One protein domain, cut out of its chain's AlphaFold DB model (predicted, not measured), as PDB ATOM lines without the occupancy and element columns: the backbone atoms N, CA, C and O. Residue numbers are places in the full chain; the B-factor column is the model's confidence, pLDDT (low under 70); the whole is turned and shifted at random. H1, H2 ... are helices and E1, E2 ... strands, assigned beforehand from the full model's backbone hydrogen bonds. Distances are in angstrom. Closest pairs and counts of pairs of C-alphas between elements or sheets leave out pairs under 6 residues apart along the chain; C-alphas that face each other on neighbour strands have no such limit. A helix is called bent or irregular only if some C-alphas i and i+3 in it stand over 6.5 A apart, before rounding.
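This is residues 261 to 374 of the 869 residues of an uncharacterized protein of Gymnopus luxurians FD-317 M1 (UniProt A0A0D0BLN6). A small parallel sheet, E2 E1 E3, stands in the middle, with H2 over one face and H1 over the other. The long kinked H3 packs on H2 and reaches past the far ends of the strands, while H4 and H5 lie beyond the E3 edge, H4 near H1. The printed part has 114 residues with five named helices and three named strands, in the order E1 H1 E2 H2 E3 H3 H4 H5, a mixed class of helices and strands. The whole is compact, with a radius of gyration of the C-alphas of 13.2 A, and rounded, spanning 35 by 27 by 24 A.

E1, residues 265 to 271, begins at C-alpha 265 at (354.893, 340.789, 196.921) and is 18.8 A long. H1 is residues 279 to 287, 12.0 A, and E2 residues 291 to 296, 16.9 A. H2, residues 297 to 313, is 21.0 A long and irregular, with C-alphas 298 and 301 9.0 A apart and a kink of 70 degrees near residue 304. E3 is residues 318 to 322. H3, residues 325 to 346, begins at C-alpha 325 at (346.382, 342.540, 216.246) and is 18.1 A from first to last C-alpha; it is irregular, with C-alphas 331 and 334 9.3 A apart and a kink of 122 degrees near residue 334. H4 is residues 354 to 363, 14.6 A. H5, residues 367 to 370, ends at C-alpha 370 at (345.582, 340.070, 196.861).

E1 is the inner strand, parallel to E2 at 22 degrees, with N 267 and O 291 2.8 A apart, and to E3 at 26 degrees, with N 268 and O 320 2.8 A apart; both pairs are within hydrogen-bond range. Residues 321 to 322 of E3 also pair, parallel, with residues 351 to 352. E1, H1, E2 form a strand-helix-strand unit, two parallel neighbour strands with a helix between, and E2, H2, E3 a split one, with E1 between its strands; both crossovers are right-handed. H1 is over E2 and E1 at a height over the sheet of 9.9 A, and H2 is over E1 at 9.2 A on the opposite face; both run along the strands. H3 is on the sheet, the C-alphas of Cys 271 and Val 328 being its closest to E1, 6.6 A apart. H2 and H3 touch, closest at the C-alphas of Arg 301 and Leu 340, 6.0 A, at a steep tilt of 37 degrees, only just past shallow, the same way. H4 is not on the sheet; it is close to but not clearly touching H1, with the C-alphas of Leu 281 and Leu 354 closest at 7.7 A. H4 and H5 only just touch, with 3 pairs of C-alphas within 8 A, the closest those of Ala 360 and Val 368 at 6.4 A, and H5 only grazes the sheet with residues 369 to 370. H1 and H2 are apart. In H1 and H4 every O i to N i+4 pair is within hydrogen-bond range, in H2 9 of 13 and in H3 15 of 18; H5 is too short for such a pair.

The two C-alphas farthest apart, those of Ser 302 and Asp 363, are 35.7 A apart. The printed part has no cut and no long link. The mean pLDDT of the printed part is 93.8; residue 276 and residues 373 to 374 are under 70.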
ATOM      1  N   PHE A 261     356.803 331.620 195.798       97.31
ATOM      2  CA  PHE A 261     355.376 331.916 196.051       97.31
ATOM      3  C   PHE A 261     355.065 333.384 196.426       97.31
ATOM      4  O   PHE A 261     353.996 333.898 196.106       97.31
ATOM      5  N   PHE A 262     356.001 334.080 197.075       97.75
ATOM      6  CA  PHE A 262     355.882 335.494 197.452       97.75
ATOM      7  C   PHE A 262     356.544 336.458 196.448       97.75
ATOM      8  O   PHE A 262     356.648 337.661 196.701       97.75
ATOM      9  N   LYS A 263     357.000 335.969 195.293       97.19
ATOM     10  CA  LYS A 263     357.638 336.783 194.253       97.19
ATOM     11  C   LYS A 263     356.659 337.802 193.678       97.19
ATOM     12  O   LYS A 263     355.581 337.458 193.207       97.19
ATOM     13  N   GLY A 264     357.056 339.072 193.704       96.88
ATOM     14  CA  GLY A 264     356.181 340.190 193.336       96.88
ATOM     15  C   GLY A 264     355.377 340.770 194.506       96.88
ATOM     16  O   GLY A 264     354.723 341.794 194.328       96.88
ATOM     17  N   PHE A 265     355.464 340.199 195.710       98.00
ATOM     18  CA  PHE A 265     354.893 340.789 196.921       98.00
ATOM     19  C   PHE A 265     355.950 341.555 197.728       98.00
ATOM     20  O   PHE A 265     357.121 341.170 197.810       98.00
ATOM     21  N   ARG A 266     355.515 342.649 198.357       97.44
ATOM     22  CA  ARG A 266     356.236 343.360 199.412       97.44
ATOM     23  C   ARG A 266     355.392 343.355 200.672       97.44
ATOM     24  O   ARG A 266     354.299 343.911 200.689       97.44
ATOM     25  N   PHE A 267     355.947 342.815 201.739       97.69
ATOM     26  CA  PHE A 267     355.334 342.825 203.055       97.69
ATOM     27  C   PHE A 267     355.825 344.046 203.829       97.69
ATOM     28  O   PHE A 267     357.030 344.302 203.872       97.69
ATOM     29  N   LEU A 268     354.898 344.792 204.427       97.38
ATOM     30  CA  LEU A 268     355.185 345.812 205.429       97.38
ATOM     31  C   LEU A 268     354.795 345.246 206.794       97.38
ATOM     32  O   LEU A 268     353.611 345.048 207.075       97.38
ATOM     33  N   LEU A 269     355.797 344.939 207.615       97.00
ATOM     34  CA  LEU A 269     355.584 344.309 208.918       97.00
ATOM     35  C   LEU A 269     355.354 345.383 209.984       97.00
ATOM     36  O   LEU A 269     356.234 346.212 210.210       97.00
ATOM     37  N   VAL A 270     354.187 345.366 210.626       96.25
ATOM     38  CA  VAL A 270     353.761 346.317 211.662       96.25
ATOM     39  C   VAL A 270     354.077 345.723 213.037       96.25
ATOM     40  O   VAL A 270     353.484 344.722 213.434       96.25
ATOM     41  N   CYS A 271     355.040 346.309 213.753       94.88
ATOM     42  CA  CYS A 271     355.595 345.752 214.998       94.88
ATOM     43  C   CYS A 271     356.001 346.835 216.014       94.88
ATOM     44  O   CYS A 271     356.418 347.923 215.619       94.88
ATOM     45  N   GLU A 272     355.926 346.565 217.323       93.00
ATOM     46  CA  GLU A 272     356.271 347.558 218.362       93.00
ATOM     47  C   GLU A 272     357.753 347.975 218.310       93.00
ATOM     48  O   GLU A 272     358.082 349.161 218.424       93.00
ATOM     49  N   LYS A 273     358.656 347.008 218.115       87.56
ATOM     50  CA  LYS A 273     360.105 347.207 217.980       87.56
ATOM     51  C   LYS A 273     360.643 346.250 216.918       87.56
ATOM     52  O   LYS A 273     360.200 345.108 216.823       87.56
ATOM     53  N   ASP A 274     361.686 346.656 216.196       79.81
ATOM     54  CA  ASP A 274     362.338 345.795 215.199       79.81
ATOM     55  C   ASP A 274     362.910 344.484 215.762       79.81
ATOM     56  O   ASP A 274     363.070 343.529 214.999       79.81
ATOM     57  N   ARG A 275     363.201 344.435 217.072       73.69
ATOM     58  CA  ARG A 275     363.664 343.236 217.795       73.69
ATOM     59  C   ARG A 275     362.542 342.256 218.150       73.69
ATOM     60  O   ARG A 275     362.825 341.074 218.302       73.69
ATOM     61  N   ASP A 276     361.303 342.734 218.266       64.81
ATOM     62  CA  ASP A 276     360.146 341.907 218.641       64.81
ATOM     63  C   ASP A 276     359.589 341.145 217.425       64.81
ATOM     64  O   ASP A 276     358.828 340.188 217.557       64.81
ATOM     65  N   LEU A 277     360.010 341.543 216.219       73.00
ATOM     66  CA  LEU A 277     359.820 340.767 215.003       73.00
ATOM     67  C   LEU A 277     360.640 339.477 215.062       73.00
ATOM     68  O   LEU A 277     361.852 339.492 214.837       73.00
ATOM     69  N   GLU A 278     359.950 338.357 215.288       79.38
ATOM     70  CA  GLU A 278     360.522 337.017 215.191       79.38
ATOM     71  C   GLU A 278     361.325 336.883 213.887       79.38
ATOM     72  O   GLU A 278     360.792 337.048 212.784       79.38
ATOM     73  N   LEU A 279     362.625 336.584 214.002       84.19
ATOM     74  CA  LEU A 279     363.533 336.493 212.850       84.19
ATOM     75  C   LEU A 279     363.010 335.501 211.796       84.19
ATOM     76  O   LEU A 279     363.131 335.756 210.597       84.19
ATOM     77  N   GLY A 280     362.335 334.440 212.251       89.25
ATOM     78  CA  GLY A 280     361.651 333.459 211.415       89.25
ATOM     79  C   GLY A 280     360.540 334.029 210.523       89.25
ATOM     80  O   GLY A 280     360.323 333.475 209.454       89.25
ATOM     81  N   LEU A 281     359.872 335.137 210.872       92.88
ATOM     82  CA  LEU A 281     358.890 335.784 209.987       92.88
ATOM     83  C   LEU A 281     359.579 336.579 208.867       92.88
ATOM     84  O   LEU A 281     359.220 336.429 207.698       92.88
ATOM     85  N   ARG A 282     360.610 337.375 209.188       93.25
ATOM     86  CA  ARG A 282     361.406 338.075 208.156       93.25
ATOM     87  C   ARG A 282     362.035 337.064 207.185       93.25
ATOM     88  O   ARG A 282     362.070 337.300 205.980       93.25
ATOM     89  N   GLU A 283     362.496 335.931 207.709       91.94
ATOM     90  CA  GLU A 283     363.078 334.831 206.941       91.94
ATOM     91  C   GLU A 283     362.040 334.026 206.139       91.94
ATOM     92  O   GLU A 283     362.295 333.709 204.982       91.94
ATOM     93  N   PHE A 284     360.847 333.771 206.685       94.94
ATOM     94  CA  PHE A 284     359.727 333.128 205.984       94.94
ATOM     95  C   PHE A 284     359.324 333.877 204.714       94.94
ATOM     96  O   PHE A 284     359.188 333.273 203.650       94.94
ATOM     97  N   LEU A 285     359.211 335.200 204.800       95.94
ATOM     98  CA  LEU A 285     358.810 336.031 203.669       95.94
ATOM     99  C   LEU A 285     359.931 336.144 202.619       95.94
ATOM    100  O   LEU A 285     359.664 336.017 201.422       95.94
ATOM    101  N   LYS A 286     361.196 336.260 203.051       94.19
ATOM    102  CA  LYS A 286     362.369 336.163 202.159       94.19
ATOM    103  C   LYS A 286     362.471 334.798 201.467       94.19
ATOM    104  O   LYS A 286     362.753 334.749 200.274       94.19
ATOM    105  N   CYS A 287     362.205 333.703 202.186       92.56
ATOM    106  CA  CYS A 287     362.286 332.320 201.699       92.56
ATOM    107  C   CYS A 287     361.376 332.059 200.487       92.56
ATOM    108  O   CYS A 287     361.730 331.273 199.609       92.56
ATOM    109  N   GLY A 288     360.230 332.746 200.411       95.38
ATOM    110  CA  GLY A 288     359.318 332.687 199.265       95.38
ATOM    111  C   GLY A 288     359.615 333.706 198.158       95.38
ATOM    112  O   GLY A 288     358.818 333.819 197.234       95.38
ATOM    113  N   GLY A 289     360.705 334.476 198.243       95.06
ATOM    114  CA  GLY A 289     361.049 335.523 197.272       95.06
ATOM    115  C   GLY A 289     360.352 336.873 197.494       95.06
ATOM    116  O   GLY A 289     360.355 337.713 196.591       95.06
ATOM    117  N   GLY A 290     359.753 337.095 198.668       96.69
ATOM    118  CA  GLY A 290     359.076 338.341 199.027       96.69
ATOM    119  C   GLY A 290     360.034 339.438 199.497       96.69
ATOM    120  O   GLY A 290     361.005 339.181 200.211       96.69
ATOM    121  N   ALA A 291     359.739 340.689 199.138       96.12
ATOM    122  CA  ALA A 291     360.416 341.851 199.712       96.12
ATOM    123  C   ALA A 291     359.844 342.172 201.104       96.12
ATOM    124  O   ALA A 291     358.640 342.045 201.317       96.12
ATOM    125  N   VAL A 292     360.680 342.621 202.043       96.06
ATOM    126  CA  VAL A 292     360.269 342.894 203.431       96.06
ATOM    127  C   VAL A 292     360.743 344.283 203.858       96.06
ATOM    128  O   VAL A 292     361.938 344.488 204.062       96.06
ATOM    129  N   ASP A 293     359.795 345.207 204.019       96.00
ATOM    130  CA  ASP A 293     359.979 346.491 204.706       96.00
ATOM    131  C   ASP A 293     359.368 346.362 206.130       96.00
ATOM    132  O   ASP A 293     358.454 345.562 206.349       96.00
ATOM    133  N   THR A 294     359.834 347.132 207.120       95.94
ATOM    134  CA  THR A 294     359.237 347.163 208.475       95.94
ATOM    135  C   THR A 294     358.693 348.545 208.825       95.94
ATOM    136  O   THR A 294     359.195 349.564 208.352       95.94
ATOM    137  N   PHE A 295     357.639 348.577 209.641       96.56
ATOM    138  CA  PHE A 295     357.057 349.783 210.213       96.56
ATOM    139  C   PHE A 295     356.917 349.619 211.727       96.56
ATOM    140  O   PHE A 295     356.266 348.691 212.214       96.56
ATOM    141  N   ARG A 296     357.525 350.541 212.477       96.31
ATOM    142  CA  ARG A 296     357.500 350.515 213.936       96.31
ATOM    143  C   ARG A 296     356.281 351.281 214.450       96.31
ATOM    144  O   ARG A 296     356.169 352.468 214.176       96.31
ATOM    145  N   VAL A 297     355.383 350.651 215.210       96.12
ATOM    146  CA  VAL A 297     354.061 351.258 215.496       96.12
ATOM    147  C   VAL A 297     354.152 352.589 216.253       96.12
ATOM    148  O   VAL A 297     353.412 353.519 215.943       96.12
ATOM    149  N   SER A 298     355.150 352.738 217.132       94.88
ATOM    150  CA  SER A 298     355.454 353.985 217.856       94.88
ATOM    151  C   SER A 298     355.868 355.170 216.960       94.88
ATOM    152  O   SER A 298     356.218 356.234 217.460       94.88
ATOM    153  N   GLU A 299     355.909 354.997 215.638       96.31
ATOM    154  CA  GLU A 299     356.062 356.079 214.665       96.31
ATOM    155  C   GLU A 299     354.745 356.808 214.339       96.31
ATOM    156  O   GLU A 299     354.781 357.904 213.771       96.31
ATOM    157  N   GLY A 300     353.602 356.223 214.707       96.25
ATOM    158  CA  GLY A 300     352.278 356.828 214.598       96.25
ATOM    159  C   GLY A 300     351.720 356.940 213.173       96.25
ATOM    160  O   GLY A 300     352.415 356.815 212.154       96.25
ATOM    161  N   ARG A 301     350.416 357.226 213.098       97.38
ATOM    162  CA  ARG A 301     349.620 357.250 211.859       97.38
ATOM    163  C   ARG A 301     350.228 358.085 210.728       97.38
ATOM    164  O   ARG A 301     350.231 357.654 209.578       97.38
ATOM    165  N   SER A 302     350.790 359.257 211.027       97.50
ATOM    166  CA  SER A 302     351.374 360.153 210.013       97.50
ATOM    167  C   SER A 302     352.581 359.553 209.279       97.50
ATOM    168  O   SER A 302     352.787 359.840 208.093       97.50
ATOM    169  N   LYS A 303     353.379 358.710 209.948       97.81
ATOM    170  CA  LYS A 303     354.461 357.953 209.301       97.81
ATOM    171  C   LYS A 303     353.929 356.675 208.648       97.81
ATOM    172  O   LYS A 303     354.357 356.374 207.536       97.81
ATOM    173  N   PHE A 304     352.927 356.011 209.232       98.12
ATOM    174  CA  PHE A 304     352.249 354.871 208.600       98.12
ATOM    175  C   PHE A 304     351.648 355.242 207.232       98.12
ATOM    176  O   PHE A 304     352.011 354.652 206.217       98.12
ATOM    177  N   LYS A 305     350.858 356.325 207.161       98.25
ATOM    178  CA  LYS A 305     350.304 356.908 205.920       98.25
ATOM    179  C   LYS A 305     351.378 357.175 204.858       98.25
ATOM    180  O   LYS A 305     351.139 357.020 203.661       98.25
ATOM    181  N   ARG A 306     352.592 357.561 205.277       98.12
ATOM    182  CA  ARG A 306     353.749 357.747 204.385       98.12
ATOM    183  C   ARG A 306     354.325 356.411 203.906       98.12
ATOM    184  O   ARG A 306     354.598 356.287 202.714       98.12
ATOM    185  N   ALA A 307     354.473 355.430 204.796       97.88
ATOM    186  CA  ALA A 307     354.950 354.089 204.466       97.88
ATOM    187  C   ALA A 307     354.010 353.371 203.481       97.88
ATOM    188  O   ALA A 307     354.488 352.817 202.494       97.88
ATOM    189  N   LEU A 308     352.685 353.470 203.668       97.81
ATOM    190  CA  LEU A 308     351.690 352.924 202.733       97.81
ATOM    191  C   LEU A 308     351.822 353.550 201.336       97.81
ATOM    192  O   LEU A 308     352.009 352.833 200.350       97.81
ATOM    193  N   LYS A 309     351.840 354.890 201.245       97.62
ATOM    194  CA  LYS A 309     352.060 355.604 199.970       97.62
ATOM    195  C   LYS A 309     353.383 355.218 199.302       97.62
ATOM    196  O   LYS A 309     353.417 355.015 198.091       97.62
ATOM    197  N   GLN A 310     354.468 355.093 200.068       97.00
ATOM    198  CA  GLN A 310     355.781 354.713 199.543       97.00
ATOM    199  C   GLN A 310     355.834 353.242 199.099       97.00
ATOM    200  O   GLN A 310     356.492 352.932 198.107       97.00
ATOM    201  N   GLY A 311     355.150 352.340 199.805       95.81
ATOM    202  CA  GLY A 311     355.057 350.926 199.451       95.81
ATOM    203  C   GLY A 311     354.283 350.698 198.152       95.81
ATOM    204  O   GLY A 311     354.739 349.914 197.324       95.81
ATOM    205  N   LEU A 312     353.185 351.435 197.949       96.12
ATOM    206  CA  LEU A 312     352.354 351.395 196.736       96.12
ATOM    207  C   LEU A 312     353.000 352.101 195.531       96.12
ATOM    208  O   LEU A 312     352.854 351.645 194.403       96.12
ATOM    209  N   ALA A 313     353.755 353.184 195.749       96.62
ATOM    210  CA  ALA A 313     354.451 353.897 194.672       96.62
ATOM    211  C   ALA A 313     355.552 353.055 193.988       96.62
ATOM    212  O   ALA A 313     355.910 353.318 192.839       96.62
ATOM    213  N   LYS A 314     356.074 352.021 194.665       93.62
ATOM    214  CA  LYS A 314     356.991 351.001 194.118       93.62
ATOM    215  C   LYS A 314     356.199 349.949 193.300       93.62
ATOM    216  O   LYS A 314     356.226 348.760 193.624       93.62
ATOM    217  N   GLY A 315     355.466 350.406 192.279       85.19
ATOM    218  CA  GLY A 315     354.339 349.701 191.637       85.19
ATOM    219  C   GLY A 315     354.609 348.361 190.934       85.19
ATOM    220  O   GLY A 315     353.656 347.696 190.545       85.19
ATOM    221  N   ASP A 316     355.863 347.914 190.823       91.94
ATOM    222  CA  ASP A 316     356.224 346.585 190.287       91.94
ATOM    223  C   ASP A 316     355.865 345.420 191.241       91.94
ATOM    224  O   ASP A 316     356.158 344.259 190.958       91.94
ATOM    225  N   THR A 317     355.305 345.723 192.417       96.12
ATOM    226  CA  THR A 317     355.100 344.769 193.519       96.12
ATOM    227  C   THR A 317     353.869 345.122 194.349       96.12
ATOM    228  O   THR A 317     353.680 346.288 194.696       96.12
ATOM    229  N   MET A 318     353.067 344.125 194.727       96.50
ATOM    230  CA  MET A 318     351.888 344.328 195.574       96.50
ATOM    231  C   MET A 318     352.276 344.502 197.045       96.50
ATOM    232  O   MET A 318     353.068 343.723 197.572       96.50
ATOM    233  N   LEU A 319     351.707 345.509 197.713       97.44
ATOM    234  CA  LEU A 319     351.907 345.752 199.142       97.44
ATOM    235  C   LEU A 319     350.942 344.894 199.976       97.44
ATOM    236  O   LEU A 319     349.735 344.952 199.766       97.44
ATOM    237  N   VAL A 320     351.474 344.146 200.942       97.75
ATOM    238  CA  VAL A 320     350.722 343.344 201.921       97.75
ATOM    239  C   VAL A 320     351.101 343.824 203.317       97.75
ATOM    240  O   VAL A 320     352.285 344.011 203.602       97.75
ATOM    241  N   LEU A 321     350.126 344.035 204.199       97.31
ATOM    242  CA  LEU A 321     350.387 344.442 205.581       97.31
ATOM    243  C   LEU A 321     350.353 343.213 206.481       97.31
ATOM    244  O   LEU A 321     349.434 342.403 206.379       97.31
ATOM    245  N   VAL A 322     351.339 343.076 207.364       96.88
ATOM    246  CA  VAL A 322     351.430 341.938 208.289       96.88
ATOM    247  C   VAL A 322     351.535 342.461 209.708       96.88
ATOM    248  O   VAL A 322     352.415 343.270 209.996       96.88
ATOM    249  N   GLY A 323     350.663 341.996 210.593       95.12
ATOM    250  CA  GLY A 323     350.655 342.402 211.992       95.12
ATOM    251  C   GLY A 323     349.869 341.419 212.848       95.12
ATOM    252  O   GLY A 323     348.915 340.797 212.385       95.12
ATOM    253  N   ASP A 324     350.285 341.275 214.101       94.12
ATOM    254  CA  ASP A 324     349.498 340.594 215.123       94.12
ATOM    255  C   ASP A 324     348.659 341.654 215.844       94.12
ATOM    256  O   ASP A 324     349.204 342.519 216.533       94.12
ATOM    257  N   GLU A 325     347.341 341.607 215.645       94.81
ATOM    258  CA  GLU A 325     346.382 342.540 216.246       94.81
ATOM    259  C   GLU A 325     346.536 342.616 217.773       94.81
ATOM    260  O   GLU A 325     346.512 343.709 218.333       94.81
ATOM    261  N   GLY A 326     346.739 341.480 218.450       94.56
ATOM    262  CA  GLY A 326     346.862 341.430 219.905       94.56
ATOM    263  C   GLY A 326     348.132 342.120 220.396       94.56
ATOM    264  O   GLY A 326     348.073 342.951 221.303       94.56
ATOM    265  N   ASN A 327     349.269 341.836 219.756       92.06
ATOM    266  CA  ASN A 327     350.545 342.463 220.115       92.06
ATOM    267  C   ASN A 327     350.574 343.960 219.771       92.06
ATOM    268  O   ASN A 327     351.124 344.751 220.534       92.06
ATOM    269  N   VAL A 328     349.967 344.377 218.653       94.12
ATOM    270  CA  VAL A 328     349.916 345.801 218.291       94.12
ATOM    271  C   VAL A 328     348.951 346.568 219.201       94.12
ATOM    272  O   VAL A 328     349.332 347.614 219.724       94.12
ATOM    273  N   LYS A 329     347.750 346.046 219.486       96.31
ATOM    274  CA  LYS A 329     346.828 346.662 220.459       96.31
ATOM    275  C   LYS A 329     347.430 346.760 221.858       96.31
ATOM    276  O   LYS A 329     347.230 347.768 222.525       96.31
ATOM    277  N   ALA A 330     348.203 345.765 222.294       95.50
ATOM    278  CA  ALA A 330     348.916 345.829 223.570       95.50
ATOM    279  C   ALA A 330     349.994 346.934 223.609       95.50
ATOM    280  O   ALA A 330     350.294 347.446 224.685       95.50
ATOM    281  N   ALA A 331     350.555 347.309 222.455       94.56
ATOM    282  CA  ALA A 331     351.621 348.303 222.336       94.56
ATOM    283  C   ALA A 331     351.137 349.762 222.217       94.56
ATOM    284  O   ALA A 331     351.822 350.658 222.705       94.56
ATOM    285  N   ILE A 332     350.001 350.008 221.550       96.69
ATOM    286  CA  ILE A 332     349.482 351.366 221.260       96.69
ATOM    287  C   ILE A 332     348.029 351.610 221.709       96.69
ATOM    288  O   ILE A 332     347.531 352.728 221.624       96.69
ATOM    289  N   GLY A 333     347.336 350.588 222.214       97.56
ATOM    290  CA  GLY A 333     345.922 350.661 222.585       97.56
ATOM    291  C   GLY A 333     344.953 350.449 221.414       97.56
ATOM    292  O   GLY A 333     345.315 350.495 220.237       97.56
ATOM    293  N   ASP A 334     343.684 350.202 221.751       97.56
ATOM    294  CA  ASP A 334     342.619 349.922 220.777       97.56
ATOM    295  C   ASP A 334     342.299 351.107 219.852       97.56
ATOM    296  O   ASP A 334     341.881 350.888 218.715       97.56
ATOM    297  N   ASP A 335     342.444 352.346 220.324       97.50
ATOM    298  CA  ASP A 335     342.033 353.536 219.569       97.50
ATOM    299  C   ASP A 335     343.067 353.910 218.497       97.50
ATOM    300  O   ASP A 335     342.705 354.069 217.329       97.50
ATOM    301  N   GLU A 336     344.364 353.926 218.836       96.88
ATOM    302  CA  GLU A 336     345.423 354.072 217.829       96.88
ATOM    303  C   GLU A 336     345.429 352.890 216.842       96.88
ATOM    304  O   GLU A 336     345.661 353.093 215.648       96.88
ATOM    305  N   TRP A 337     345.115 351.662 217.287       96.69
ATOM    306  CA  TRP A 337     344.976 350.525 216.368       96.69
ATOM    307  C   TRP A 337     343.863 350.768 215.347       96.69
ATOM    308  O   TRP A 337     344.096 350.605 214.150       96.69
ATOM    309  N   ARG A 338     342.674 351.205 215.789       97.19
ATOM    310  CA  ARG A 338     341.563 351.547 214.884       97.19
ATOM    311  C   ARG A 338     341.945 352.654 213.908       97.19
ATOM    312  O   ARG A 338     341.539 352.595 212.750       97.19
ATOM    313  N   GLU A 339     342.737 353.634 214.337       97.44
ATOM    314  CA  GLU A 339     343.267 354.664 213.445       97.44
ATOM    315  C   GLU A 339     344.207 354.095 212.370       97.44
ATOM    316  O   GLU A 339     344.080 354.472 211.203       97.44
ATOM    317  N   LEU A 340     345.105 353.166 212.713       97.56
ATOM    318  CA  LEU A 340     345.966 352.488 211.736       97.56
ATOM    319  C   LEU A 340     345.177 351.538 210.823       97.56
ATOM    320  O   LEU A 340     345.453 351.464 209.628       97.56
ATOM    321  N   GLU A 341     344.173 350.839 211.345       96.75
ATOM    322  CA  GLU A 341     343.322 349.938 210.567       96.75
ATOM    323  C   GLU A 341     342.435 350.715 209.576       96.75
ATOM    324  O   GLU A 341     342.328 350.341 208.407       96.75
ATOM    325  N   ALA A 342     341.861 351.848 209.997       96.81
ATOM    326  CA  ALA A 342     341.132 352.764 209.120       96.81
ATOM    327  C   ALA A 342     342.053 353.394 208.059       96.81
ATOM    328  O   ALA A 342     341.677 353.500 206.892       96.81
ATOM    329  N   GLU A 343     343.278 353.762 208.442       97.75
ATOM    330  CA  GLU A 343     344.302 354.263 207.523       97.75
ATOM    331  C   GLU A 343     344.727 353.195 206.499       97.75
ATOM    332  O   GLU A 343     344.900 353.520 205.331       97.75
ATOM    333  N   ALA A 344     344.826 351.916 206.881       96.94
ATOM    334  CA  ALA A 344     345.061 350.813 205.945       96.94
ATOM    335  C   ALA A 344     343.882 350.618 204.972       96.94
ATOM    336  O   ALA A 344     344.093 350.488 203.759       96.94
ATOM    337  N   LYS A 345     342.643 350.680 205.481       96.00
ATOM    338  CA  LYS A 345     341.413 350.599 204.677       96.00
ATOM    339  C   LYS A 345     341.297 351.749 203.662       96.00
ATOM    340  O   LYS A 345     340.833 351.499 202.555       96.00
ATOM    341  N   GLU A 346     341.812 352.952 203.953       96.31
ATOM    342  CA  GLU A 346     341.895 354.075 202.989       96.31
ATOM    343  C   GLU A 346     342.676 353.709 201.707       96.31
ATOM    344  O   GLU A 346     342.360 354.203 200.625       96.31
ATOM    345  N   TYR A 347     343.653 352.796 201.792       96.00
ATOM    346  CA  TYR A 347     344.410 352.288 200.637       96.00
ATOM    347  C   TYR A 347     343.884 350.961 200.077       96.00
ATOM    348  O   TYR A 347     344.515 350.395 199.186       96.00
ATOM    349  N   ASN A 348     342.735 350.469 200.553       95.12
ATOM    350  CA  ASN A 348     342.203 349.130 200.262       95.12
ATOM    351  C   ASN A 348     343.130 347.992 200.739       95.12
ATOM    352  O   ASN A 348     343.164 346.916 200.143       95.12
ATOM    353  N   LEU A 349     343.899 348.218 201.810       95.75
ATOM    354  CA  LEU A 349     344.819 347.232 202.374       95.75
ATOM    355  C   LEU A 349     344.236 346.587 203.634       95.75
ATOM    356  O   LEU A 349     343.589 347.242 204.450       95.75
ATOM    357  N   ARG A 350     344.525 345.296 203.812       94.94
ATOM    358  CA  ARG A 350     344.208 344.513 205.012       94.94
ATOM    359  C   ARG A 350     345.488 344.134 205.747       94.94
ATOM    360  O   ARG A 350     346.494 343.817 205.115       94.94
ATOM    361  N   LEU A 351     345.417 344.131 207.077       95.56
ATOM    362  CA  LEU A 351     346.404 343.487 207.939       95.56
ATOM    363  C   LEU A 351     346.128 341.978 207.980       95.56
ATOM    364  O   LEU A 351     345.030 341.546 208.332       95.56
ATOM    365  N   PHE A 352     347.124 341.193 207.580       96.69
ATOM    366  CA  PHE A 352     347.130 339.737 207.668       96.69
ATOM    367  C   PHE A 352     347.909 339.302 208.909       96.69
ATOM    368  O   PHE A 352     348.958 339.870 209.230       96.69
ATOM    369  N   THR A 353     347.434 338.256 209.577       95.06
ATOM    370  CA  THR A 353     348.211 337.585 210.619       95.06
ATOM    371  C   THR A 353     349.278 336.685 209.986       95.06
ATOM    372  O   THR A 353     349.187 336.278 208.826       95.06
ATOM    373  N   LEU A 354     350.279 336.293 210.778       94.69
ATOM    374  CA  LEU A 354     351.222 335.224 210.416       94.69
ATOM    375  C   LEU A 354     350.500 333.937 209.962       94.69
ATOM    376  O   LEU A 354     350.947 333.264 209.033       94.69
ATOM    377  N   VAL A 355     349.396 333.597 210.633       95.50
ATOM    378  CA  VAL A 355     348.627 332.367 210.411       95.50
ATOM    379  C   VAL A 355     347.973 332.376 209.027       95.50
ATOM    380  O   VAL A 355     348.090 331.386 208.305       95.50
ATOM    381  N   ASP A 356     347.391 333.506 208.612       96.31
ATOM    382  CA  ASP A 356     346.788 333.673 207.281       96.31
ATOM    383  C   ASP A 356     347.811 333.450 206.154       96.31
ATOM    384  O   ASP A 356     347.515 332.809 205.147       96.31
ATOM    385  N   ILE A 357     349.043 333.934 206.339       97.56
ATOM    386  CA  ILE A 357     350.109 333.829 205.333       97.56
ATOM    387  C   ILE A 357     350.615 332.382 205.209       97.56
ATOM    388  O   ILE A 357     350.858 331.905 204.099       97.56
ATOM    389  N   VAL A 358     350.742 331.645 206.320       97.31
ATOM    390  CA  VAL A 358     351.087 330.210 206.271       97.31
ATOM    391  C   VAL A 358     349.940 329.391 205.663       97.31
ATOM    392  O   VAL A 358     350.203 328.443 204.923       97.31
ATOM    393  N   TYR A 359     348.683 329.777 205.895       97.44
ATOM    394  CA  TYR A 359     347.527 329.171 205.235       97.44
ATOM    395  C   TYR A 359     347.499 329.426 203.720       97.44
ATOM    396  O   TYR A 359     347.315 328.471 202.967       97.44
ATOM    397  N   ALA A 360     347.808 330.640 203.252       97.81
ATOM    398  CA  ALA A 360     347.968 330.922 201.820       97.81
ATOM    399  C   ALA A 360     349.066 330.050 201.170       97.81
ATOM    400  O   ALA A 360     348.877 329.530 200.071       97.81
ATOM    401  N   VAL A 361     350.186 329.806 201.868       97.94
ATOM    402  CA  VAL A 361     351.252 328.885 201.413       97.94
ATOM    403  C   VAL A 361     350.799 327.416 201.409       97.94
ATOM    404  O   VAL A 361     351.239 326.643 200.554       97.94
ATOM    405  N   LEU A 362     349.933 327.000 202.340       97.62
ATOM    406  CA  LEU A 362     349.368 325.645 202.373       97.62
ATOM    407  C   LEU A 362     348.400 325.409 201.211       97.62
ATOM    408  O   LEU A 362     348.609 324.454 200.464       97.62
ATOM    409  N   ASP A 363     347.418 326.292 201.022       97.50
ATOM    410  CA  ASP A 363     346.465 326.238 199.902       97.50
ATOM    411  C   ASP A 363     347.138 326.525 198.538       97.50
ATOM    412  O   ASP A 363     346.614 326.142 197.494       97.50
ATOM    413  N   VAL A 364     348.333 327.136 198.543       97.62
ATOM    414  CA  VAL A 364     349.091 327.596 197.359       97.62
ATOM    415  C   VAL A 364     348.306 328.634 196.543       97.62
ATOM    416  O   VAL A 364     348.428 328.723 195.322       97.62
ATOM    417  N   ASP A 365     347.526 329.468 197.234       97.31
ATOM    418  CA  ASP A 365     346.719 330.526 196.629       97.31
ATOM    419  C   ASP A 365     347.271 331.920 196.962       97.31
ATOM    420  O   ASP A 365     347.219 332.391 198.100       97.31
ATOM    421  N   THR A 366     347.797 332.603 195.940       96.88
ATOM    422  CA  THR A 366     348.261 333.992 196.075       96.88
ATOM    423  C   THR A 366     347.115 335.004 196.091       96.88
ATOM    424  O   THR A 366     347.313 336.109 196.590       96.88
ATOM    425  N   GLU A 367     345.927 334.666 195.573       96.31
ATOM    426  CA  GLU A 367     344.784 335.587 195.505       96.31
ATOM    427  C   GLU A 367     344.249 335.930 196.901       96.31
ATOM    428  O   GLU A 367     343.800 337.054 197.112       96.31
ATOM    429  N   VAL A 368     344.407 335.040 197.891       94.94
ATOM    430  CA  VAL A 368     344.136 335.335 199.314       94.94
ATOM    431  C   VAL A 368     344.879 336.598 199.764       94.94
ATOM    432  O   VAL A 368     344.280 337.477 200.382       94.94
ATOM    433  N   LEU A 369     346.157 336.737 199.392       96.00
ATOM    434  CA  LEU A 369     346.995 337.895 199.732       96.00
ATOM    435  C   LEU A 369     346.698 339.136 198.876       96.00
ATOM    436  O   LEU A 369     347.075 340.243 199.255       96.00
ATOM    437  N   LYS A 370     346.033 338.965 197.725       93.75
ATOM    438  CA  LYS A 370     345.582 340.070 196.861       93.75
ATOM    439  C   LYS A 370     344.169 340.539 197.190       93.75
ATOM    440  O   LYS A 370     343.782 341.630 196.777       93.75
ATOM    441  N   SER A 371     343.395 339.717 197.896       79.88
ATOM    442  CA  SER A 371     342.003 340.001 198.201       79.88
ATOM    443  C   SER A 371     341.906 341.198 199.149       79.88
ATOM    444  O   SER A 371     342.147 341.107 200.355       79.88
ATOM    445  N   VAL A 372     341.520 342.348 198.588       71.88
ATOM    446  CA  VAL A 372     340.883 343.405 199.378       71.88
ATOM    447  C   VAL A 372     339.718 342.725 200.100       71.88
ATOM    448  O   VAL A 372     338.953 342.022 199.429       71.88
ATOM    449  N   PRO A 373     339.580 342.859 201.433       60.88
ATOM    450  CA  PRO A 373     338.492 342.219 202.153       60.88
ATOM    451  C   PRO A 373     337.183 342.652 201.506       60.88
ATOM    452  O   PRO A 373     336.879 343.845 201.445       60.88
ATOM    453  N   ARG A 374     336.444 341.672 200.973       53.22
ATOM    454  CA  ARG A 374     335.127 341.879 200.377       53.22
ATOM    455  C   ARG A 374     334.198 342.282 201.513       53.22
ATOM    456  O   ARG A 374     333.706 341.434 202.245       53.22
TER     457      ARG A 374